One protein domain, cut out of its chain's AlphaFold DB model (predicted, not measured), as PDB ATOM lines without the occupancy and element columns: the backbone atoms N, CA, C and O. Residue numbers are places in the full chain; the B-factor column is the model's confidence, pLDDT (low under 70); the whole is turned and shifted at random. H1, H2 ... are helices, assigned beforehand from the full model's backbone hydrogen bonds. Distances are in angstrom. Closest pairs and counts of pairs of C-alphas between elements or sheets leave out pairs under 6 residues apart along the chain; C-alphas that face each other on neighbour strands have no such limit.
ATOM      1  N   PRO A  16      28.015  51.684  31.133       77.56
ATOM      2  CA  PRO A  16      26.954  50.796  30.646       77.56
ATOM      3  C   PRO A  16      27.472  49.494  30.013       77.56
ATOM      4  O   PRO A  16      26.950  48.418  30.291       77.56
ATOM      5  N   GLU A  17      28.537  49.554  29.215       65.94
ATOM      6  CA  GLU A  17      29.106  48.365  28.569       65.94
ATOM      7  C   GLU A  17      29.806  47.447  29.574       65.94
ATOM      8  O   GLU A  17      29.676  46.224  29.501       65.94
ATOM      9  N   LYS A  18      30.522  48.034  30.542       80.94
ATOM     10  CA  LYS A  18      31.110  47.309  31.676       80.94
ATOM     11  C   LYS A  18      30.016  46.570  32.448       80.94
ATOM     12  O   LYS A  18      30.134  45.363  32.665       80.94
ATOM     13  N   ARG A  19      28.917  47.265  32.777       81.62
ATOM     14  CA  ARG A  19      27.735  46.709  33.459       81.62
ATOM     15  C   ARG A  19      27.187  45.483  32.735       81.62
ATOM     16  O   ARG A  19      26.978  44.444  33.364       81.62
ATOM     17  N   ASP A  20      26.977  45.563  31.427       73.25
ATOM     18  CA  ASP A  20      26.375  44.467  30.660       73.25
ATOM     19  C   ASP A  20      27.300  43.243  30.563       73.25
ATOM     20  O   ASP A  20      26.832  42.103  30.582       73.25
ATOM     21  N   ARG A  21      28.620  43.458  30.581       71.50
ATOM     22  CA  ARG A  21      29.652  42.416  30.425       71.50
ATOM     23  C   ARG A  21      30.041  41.670  31.707       71.50
ATOM     24  O   ARG A  21      30.777  40.681  31.625       71.50
ATOM     25  N   ILE A  22      29.560  42.099  32.872       79.75
ATOM     26  CA  ILE A  22      29.680  41.355  34.139       79.75
ATOM     27  C   ILE A  22      28.828  40.076  34.048       79.75
ATOM     28  O   ILE A  22      27.683  40.118  33.598       79.75
ATOM     29  N   VAL A  23      29.352  38.916  34.439       72.25
ATOM     30  CA  VAL A  23      28.598  37.649  34.353       72.25
ATOM     31  C   VAL A  23      27.392  37.663  35.307       72.25
ATOM     32  O   VAL A  23      27.460  38.222  36.391       72.25
ATOM     33  N   GLN A  24      26.259  37.084  34.900       64.25
ATOM     34  CA  GLN A  24      24.995  37.178  35.648       64.25
ATOM     35  C   GLN A  24      25.054  36.551  37.053       64.25
ATOM     36  O   GLN A  24      24.386  37.043  37.959       64.25
ATOM     37  N   ASP A  25      25.902  35.538  37.240       68.50
ATOM     38  CA  ASP A  25      25.971  34.715  38.456       68.50
ATOM     39  C   ASP A  25      27.082  35.138  39.440       68.50
ATOM     40  O   ASP A  25      27.473  34.352  40.296       68.50
ATOM     41  N   VAL A  26      27.637  36.352  39.311       72.12
ATOM     42  CA  VAL A  26      28.815  36.793  40.102       72.12
ATOM     43  C   VAL A  26      28.490  37.742  41.250       72.12
ATOM     44  O   VAL A  26      29.399  38.177  41.950       72.12
ATOM     45  N   ILE A  27      27.211  38.069  41.463       72.75
ATOM     46  CA  ILE A  27      26.794  38.805  42.662       72.75
ATOM     47  C   ILE A  27      26.795  37.827  43.840       72.75
ATOM     48  O   ILE A  27      25.767  37.258  44.197       72.75
ATOM     49  N   ASP A  28      27.986  37.595  44.390       75.81
ATOM     50  CA  ASP A  28      28.216  36.772  45.573       75.81
ATOM     51  C   ASP A  28      28.344  37.680  46.811       75.81
ATOM     52  O   ASP A  28      29.319  38.427  46.920       75.81
ATOM     53  N   PRO A  29      27.409  37.612  47.776       71.75
ATOM     54  CA  PRO A  29      27.484  38.375  49.022       71.75
ATOM     55  C   PRO A  29      28.695  38.027  49.908       71.75
ATOM     56  O   PRO A  29      28.917  38.679  50.925       71.75
ATOM     57  N   ASN A  30      29.467  36.988  49.574       77.38
ATOM     58  CA  ASN A  30      30.717  36.667  50.262       77.38
ATOM     59  C   ASN A  30      31.920  37.468  49.736       77.38
ATOM     60  O   ASN A  30      32.962  37.487  50.399       77.38
ATOM     61  N   ASP A  31      31.802  38.136  48.584       82.38
ATOM     62  CA  ASP A  31      32.819  39.069  48.105       82.38
ATOM     63  C   ASP A  31      32.813  40.341  48.985       82.38
ATOM     64  O   ASP A  31      31.755  40.948  49.170       82.38
ATOM     65  N   PRO A  32      33.964  40.774  49.542       84.56
ATOM     66  CA  PRO A  32      34.015  41.897  50.477       84.56
ATOM     67  C   PRO A  32      33.449  43.212  49.935       84.56
ATOM     68  O   PRO A  32      32.817  43.938  50.698       84.56
ATOM     69  N   LYS A  33      33.667  43.509  48.650       82.19
ATOM     70  CA  LYS A  33      33.264  44.774  48.022       82.19
ATOM     71  C   LYS A  33      31.822  44.711  47.518       82.19
ATOM     72  O   LYS A  33      31.130  45.725  47.500       82.19
ATOM     73  N   ILE A  34      31.331  43.521  47.163       82.94
ATOM     74  CA  ILE A  34      29.897  43.302  46.917       82.94
ATOM     75  C   ILE A  34      29.116  43.424  48.223       82.94
ATOM     76  O   ILE A  34      28.132  44.155  48.266       82.94
ATOM     77  N   ARG A  35      29.586  42.786  49.298       82.81
ATOM     78  CA  ARG A  35      28.996  42.889  50.637       82.81
ATOM     79  C   ARG A  35      28.881  44.329  51.124       82.81
ATOM     80  O   ARG A  35      27.818  44.714  51.597       82.81
ATOM     81  N   GLU A  36      29.953  45.106  50.999       84.56
ATOM     82  CA  GLU A  36      29.956  46.525  51.372       84.56
ATOM     83  C   GLU A  36      28.844  47.286  50.634       84.56
ATOM     84  O   GLU A  36      28.052  47.983  51.262       84.56
ATOM     85  N   MET A  37      28.675  47.046  49.328       83.94
ATOM     86  CA  MET A  37      27.580  47.666  48.578       83.94
ATOM     87  C   MET A  37      26.189  47.183  48.996       83.94
ATOM     88  O   MET A  37      25.263  47.984  48.962       83.94
ATOM     89  N   PHE A  38      26.009  45.917  49.395       79.88
ATOM     90  CA  PHE A  38      24.730  45.437  49.948       79.88
ATOM     91  C   PHE A  38      24.352  46.190  51.231       79.88
ATOM     92  O   PHE A  38      23.191  46.565  51.410       79.88
ATOM     93  N   GLU A  39      25.333  46.429  52.104       82.06
ATOM     94  CA  GLU A  39      25.149  47.201  53.334       82.06
ATOM     95  C   GLU A  39      24.797  48.667  53.025       82.06
ATOM     96  O   GLU A  39      23.845  49.194  53.607       82.06
ATOM     97  N   ASP A  40      25.481  49.286  52.058       80.88
ATOM     98  CA  ASP A  40      25.262  50.682  51.657       80.88
ATOM     99  C   ASP A  40      23.882  50.929  51.022       80.88
ATOM    100  O   ASP A  40      23.255  51.960  51.280       80.88
ATOM    101  N   ILE A  41      23.366  49.980  50.232       78.62
ATOM    102  CA  ILE A  41      22.027  50.078  49.619       78.62
ATOM    103  C   ILE A  41      20.897  49.583  50.537       78.62
ATOM    104  O   ILE A  41      19.727  49.610  50.150       78.62
ATOM    105  N   GLY A  42      21.222  49.129  51.752       76.31
ATOM    106  CA  GLY A  42      20.247  48.662  52.739       76.31
ATOM    107  C   GLY A  42      19.556  47.342  52.378       76.31
ATOM    108  O   GLY A  42      18.449  47.088  52.858       76.31
ATOM    109  N   VAL A  43      20.183  46.508  51.543       74.31
ATOM    110  CA  VAL A  43      19.663  45.190  51.151       74.31
ATOM    111  C   VAL A  43      20.274  44.112  52.046       74.31
ATOM    112  O   VAL A  43      21.484  44.064  52.274       74.31
ATOM    113  N   SER A  44      19.438  43.212  52.567       69.56
ATOM    114  CA  SER A  44      19.922  42.096  53.378       69.56
ATOM    115  C   SER A  44      20.564  41.036  52.486       69.56
ATOM    116  O   SER A  44      20.095  40.742  51.393       69.56
ATOM    117  N   HIS A  45      21.583  40.351  52.999       62.38
ATOM    118  CA  HIS A  45      22.249  39.257  52.283       62.38
ATOM    119  C   HIS A  45      21.329  38.044  52.048       62.38
ATOM    120  O   HIS A  45      21.660  37.141  51.284       62.38
ATOM    121  N   SER A  46      20.183  37.993  52.734       59.41
ATOM    122  CA  SER A  46      19.137  36.988  52.521       59.41
ATOM    123  C   SER A  46      18.236  37.288  51.323       59.41
ATOM    124  O   SER A  46      17.447  36.426  50.932       59.41
ATOM    125  N   ASP A  47      18.302  38.504  50.781       63.81
ATOM    126  CA  ASP A  47      17.434  38.944  49.702       63.81
ATOM    127  C   ASP A  47      17.978  38.388  48.385       63.81
ATOM    128  O   ASP A  47      19.086  38.697  47.953       63.81
ATOM    129  N   ASN A  48      17.201  37.510  47.752       65.69
ATOM    130  CA  ASN A  48      17.580  36.862  46.500       65.69
ATOM    131  C   ASN A  48      17.351  37.819  45.320       65.69
ATOM    132  O   ASN A  48      16.380  37.679  44.571       65.69
ATOM    133  N   ILE A  49      18.205  38.835  45.214       71.81
ATOM    134  CA  ILE A  49      18.183  39.814  44.129       71.81
ATOM    135  C   ILE A  49      19.116  39.380  42.999       71.81
ATOM    136  O   ILE A  49      20.212  38.872  43.224       71.81
ATOM    137  N   ASN A  50      18.676  39.562  41.756       72.62
ATOM    138  CA  ASN A  50      19.504  39.243  40.595       72.62
ATOM    139  C   ASN A  50      20.472  40.393  40.254       72.62
ATOM    140  O   ASN A  50      20.299  41.521  40.713       72.62
ATOM    141  N   LYS A  51      21.465  40.122  39.392       78.81
ATOM    142  CA  LYS A  51      22.462  41.109  38.937       78.81
ATOM    143  C   LYS A  51      21.846  42.448  38.527       78.81
ATOM    144  O   LYS A  51      22.326  43.490  38.954       78.81
ATOM    145  N   THR A  52      20.822  42.430  37.678       77.38
ATOM    146  CA  THR A  52      20.217  43.661  37.156       77.38
ATOM    147  C   THR A  52      19.611  44.484  38.285       77.38
ATOM    148  O   THR A  52      19.910  45.665  38.395       77.38
ATOM    149  N   GLN A  53      18.851  43.838  39.172       78.75
ATOM    150  CA  GLN A  53      18.249  44.486  40.337       78.75
ATOM    151  C   GLN A  53      19.306  45.069  41.277       78.75
ATOM    152  O   GLN A  53      19.168  46.207  41.707       78.75
ATOM    153  N   HIS A  54      20.373  44.318  41.558       83.44
ATOM    154  CA  HIS A  54      21.482  44.790  42.388       83.44
ATOM    155  C   HIS A  54      22.141  46.040  41.803       83.44
ATOM    156  O   HIS A  54      22.240  47.064  42.470       83.44
ATOM    157  N   LEU A  55      22.548  45.984  40.534       84.56
ATOM    158  CA  LEU A  55      23.249  47.097  39.891       84.56
ATOM    159  C   LEU A  55      22.353  48.329  39.717       84.56
ATOM    160  O   LEU A  55      22.858  49.446  39.793       84.56
ATOM    161  N   ASP A  56      21.046  48.143  39.521       84.31
ATOM    162  CA  ASP A  56      20.088  49.249  39.455       84.31
ATOM    163  C   ASP A  56      19.928  49.932  40.821       84.31
ATOM    164  O   ASP A  56      19.998  51.157  40.895       84.31
ATOM    165  N   LEU A  57      19.831  49.162  41.911       83.44
ATOM    166  CA  LEU A  57      19.763  49.711  43.271       83.44
ATOM    167  C   LEU A  57      21.044  50.463  43.657       83.44
ATOM    168  O   LEU A  57      20.972  51.569  44.189       83.44
ATOM    169  N   VAL A  58      22.222  49.916  43.337       84.94
ATOM    170  CA  VAL A  58      23.498  50.615  43.575       84.94
ATOM    171  C   VAL A  58      23.563  51.918  42.775       84.94
ATOM    172  O   VAL A  58      24.011  52.933  43.301       84.94
ATOM    173  N   LYS A  59      23.072  51.933  41.530       86.00
ATOM    174  CA  LYS A  59      23.026  53.149  40.704       86.00
ATOM    175  C   LYS A  59      22.115  54.235  41.283       86.00
ATOM    176  O   LYS A  59      22.394  55.415  41.094       86.00
ATOM    177  N   GLU A  60      21.020  53.847  41.932       84.69
ATOM    178  CA  GLU A  60      20.055  54.778  42.527       84.69
ATOM    179  C   GLU A  60      20.549  55.392  43.842       84.69
ATOM    180  O   GLU A  60      20.260  56.556  44.122       84.69
ATOM    181  N   VAL A  61      21.279  54.618  44.647       82.75
ATOM    182  CA  VAL A  61      21.712  55.029  45.992       82.75
ATOM    183  C   VAL A  61      23.071  55.730  45.972       82.75
ATOM    184  O   VAL A  61      23.285  56.689  46.718       82.75
ATOM    185  N   CYS A  62      23.997  55.279  45.124       81.94
ATOM    186  CA  CYS A  62      25.354  55.812  45.081       81.94
ATOM    187  C   CYS A  62      25.464  57.062  44.200       81.94
ATOM    188  O   CYS A  62      24.725  57.263  43.238       81.94
ATOM    189  N   SER A  63      26.456  57.904  44.499       81.81
ATOM    190  CA  SER A  63      26.868  58.960  43.574       81.81
ATOM    191  C   SER A  63      27.382  58.348  42.264       81.81
ATOM    192  O   SER A  63      27.895  57.227  42.254       81.81
ATOM    193  N   THR A  64      27.302  59.103  41.162       78.06
ATOM    194  CA  THR A  64      27.766  58.638  39.845       78.06
ATOM    195  C   THR A  64      29.201  58.105  39.887       78.06
ATOM    196  O   THR A  64      29.443  57.015  39.390       78.06
ATOM    197  N   GLY A  65      30.126  58.808  40.556       79.44
ATOM    198  CA  GLY A  65      31.522  58.365  40.674       79.44
ATOM    199  C   GLY A  65      31.682  57.049  41.445       79.44
ATOM    200  O   GLY A  65      32.382  56.153  40.987       79.44
ATOM    201  N   ASN A  66      30.969  56.875  42.562       82.94
ATOM    202  CA  ASN A  66      31.031  55.633  43.343       82.94
ATOM    203  C   ASN A  66      30.428  54.447  42.573       82.94
ATOM    204  O   ASN A  66      30.913  53.320  42.674       82.94
ATOM    205  N   TYR A  67      29.374  54.694  41.792       86.50
ATOM    206  CA  TYR A  67      28.779  53.685  40.921       86.50
ATOM    207  C   TYR A  67      29.737  53.264  39.797       86.50
ATOM    208  O   TYR A  67      29.884  52.073  39.529       86.50
ATOM    209  N   GLU A  68      30.421  54.219  39.165       87.12
ATOM    210  CA  GLU A  68      31.424  53.948  38.129       87.12
ATOM    211  C   GLU A  68      32.594  53.125  38.678       87.12
ATOM    212  O   GLU A  68      32.902  52.069  38.129       87.12
ATOM    213  N   GLU A  69      33.161  53.516  39.823       88.62
ATOM    214  CA  GLU A  69      34.241  52.770  40.488       88.62
ATOM    215  C   GLU A  69      33.827  51.340  40.883       88.62
ATOM    216  O   GLU A  69      34.636  50.403  40.860       88.62
ATOM    217  N   TYR A  70      32.562  51.151  41.263       89.31
ATOM    218  CA  TYR A  70      32.023  49.836  41.591       89.31
ATOM    219  C   TYR A  70      31.866  48.952  40.349       89.31
ATOM    220  O   TYR A  70      32.261  47.782  40.363       89.31
ATOM    221  N   ILE A  71      31.349  49.512  39.254       88.50
ATOM    222  CA  ILE A  71      31.241  48.816  37.969       88.50
ATOM    223  C   ILE A  71      32.626  48.480  37.402       88.50
ATOM    224  O   ILE A  71      32.811  47.374  36.892       88.50
ATOM    225  N   ASP A  72      33.606  49.369  37.544       85.19
ATOM    226  CA  ASP A  72      34.991  49.135  37.128       85.19
ATOM    227  C   ASP A  72      35.620  47.965  37.872       85.19
ATOM    228  O   ASP A  72      36.247  47.096  37.263       85.19
ATOM    229  N   TYR A  73      35.397  47.901  39.184       87.31
ATOM    230  CA  TYR A  73      35.837  46.780  39.997       87.31
ATOM    231  C   TYR A  73      35.204  45.460  39.549       87.31
ATOM    232  O   TYR A  73      35.920  44.506  39.245       87.31
ATOM    233  N   LEU A  74      33.872  45.413  39.443       85.25
ATOM    234  CA  LEU A  74      33.173  44.198  39.025       85.25
ATOM    235  C   LEU A  74      33.573  43.765  37.613       85.25
ATOM    236  O   LEU A  74      33.691  42.574  37.335       85.25
ATOM    237  N   PHE A  75      33.798  44.716  36.711       80.25
ATOM    238  CA  PHE A  75      34.250  44.429  35.360       80.25
ATOM    239  C   PHE A  75      35.707  43.947  35.318       80.25
ATOM    240  O   PHE A  75      36.033  43.065  34.524       80.25
ATOM    241  N   SER A  76      36.581  44.477  36.177       79.25
ATOM    242  CA  SER A  76      37.968  44.017  36.299       79.25
ATOM    243  C   SER A  76      38.049  42.572  36.793       79.25
ATOM    244  O   SER A  76      38.761  41.767  36.189       79.25
ATOM    245  N   GLU A  77      37.301  42.241  37.847       79.31
ATOM    246  CA  GLU A  77      37.363  40.929  38.503       79.31
ATOM    247  C   GLU A  77      36.513  39.865  37.792       79.31
ATOM    248  O   GLU A  77      36.926  38.714  37.643       79.31
ATOM    249  N   TYR A  78      35.329  40.249  37.307       78.44
ATOM    250  CA  TYR A  78      34.293  39.315  36.848       78.44
ATOM    251  C   TYR A  78      33.788  39.594  35.424       78.44
ATOM    252  O   TYR A  78      32.928  38.871  34.904       78.44
ATOM    253  N   GLY A  79      34.293  40.643  34.773       69.00
ATOM    254  CA  GLY A  79      33.882  41.052  33.434       69.00
ATOM    255  C   GLY A  79      34.503  40.215  32.317       69.00
ATOM    256  O   GLY A  79      35.635  39.733  32.385       69.00
TER     257      GLY A  79
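What this domain is: This is residues 16 to 79 of the 226 residues of an uncharacterized protein of Natrinema pellirubrum (strain DSM 15624 / CIP 106293 / JCM 10476 / NCIMB 786 / 157) (UniProt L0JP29). H3 and H4 fold back on each other as a loose pair, with short H1 on one side, packed on H4, and slanted H2 on the opposite side. The printed part has 64 residues and four named helices, H1 to H4 in order, no named strand: all helix. It is compact, radius of gyration of the C-alphas 10.5 A, spanning 28 by 24 by 19 A.

How they stand to each other: H1, residues 16 to 21, touches residues 71 to 75 of H4, residues 64 to 78; their closest C-alphas, of Lys 18 and Phe 75, are 5.6 A apart, at a shallow tilt of 21 degrees, the same way. H2, residues 32 to 40, is close but not clearly touching H3, residues 51 to 61: closest C-alphas Met 37 and Val 58, 7.1 A, a steep tilt of 54 degrees. H2 and H4 are near each other. H3 and H4 are close but not clearly touching: closest C-alphas Lys 59 and Tyr 67, 5.8 A, a shallow tilt of 26 degrees, opposite ways. In H1, H2, H3 and H4 every O i to N i+4 pair is within hydrogen-bond range.

Where its parts are: H1, 8.8 A long, begins at C-alpha 16 (26.954, 50.796, 30.646). H2 measures 12.5 A, H3 15.6 A. H4, 20.6 A, ends at C-alpha 78 (34.293, 39.315, 36.848).

The domain as a whole: The farthest C-alphas, Glu 17 and Ser 46, are 28.3 A apart. The printed part has no cut and no long link. The model's pLDDT is under 70 at residues 17, 24 to 25, 44 to 48 and 79.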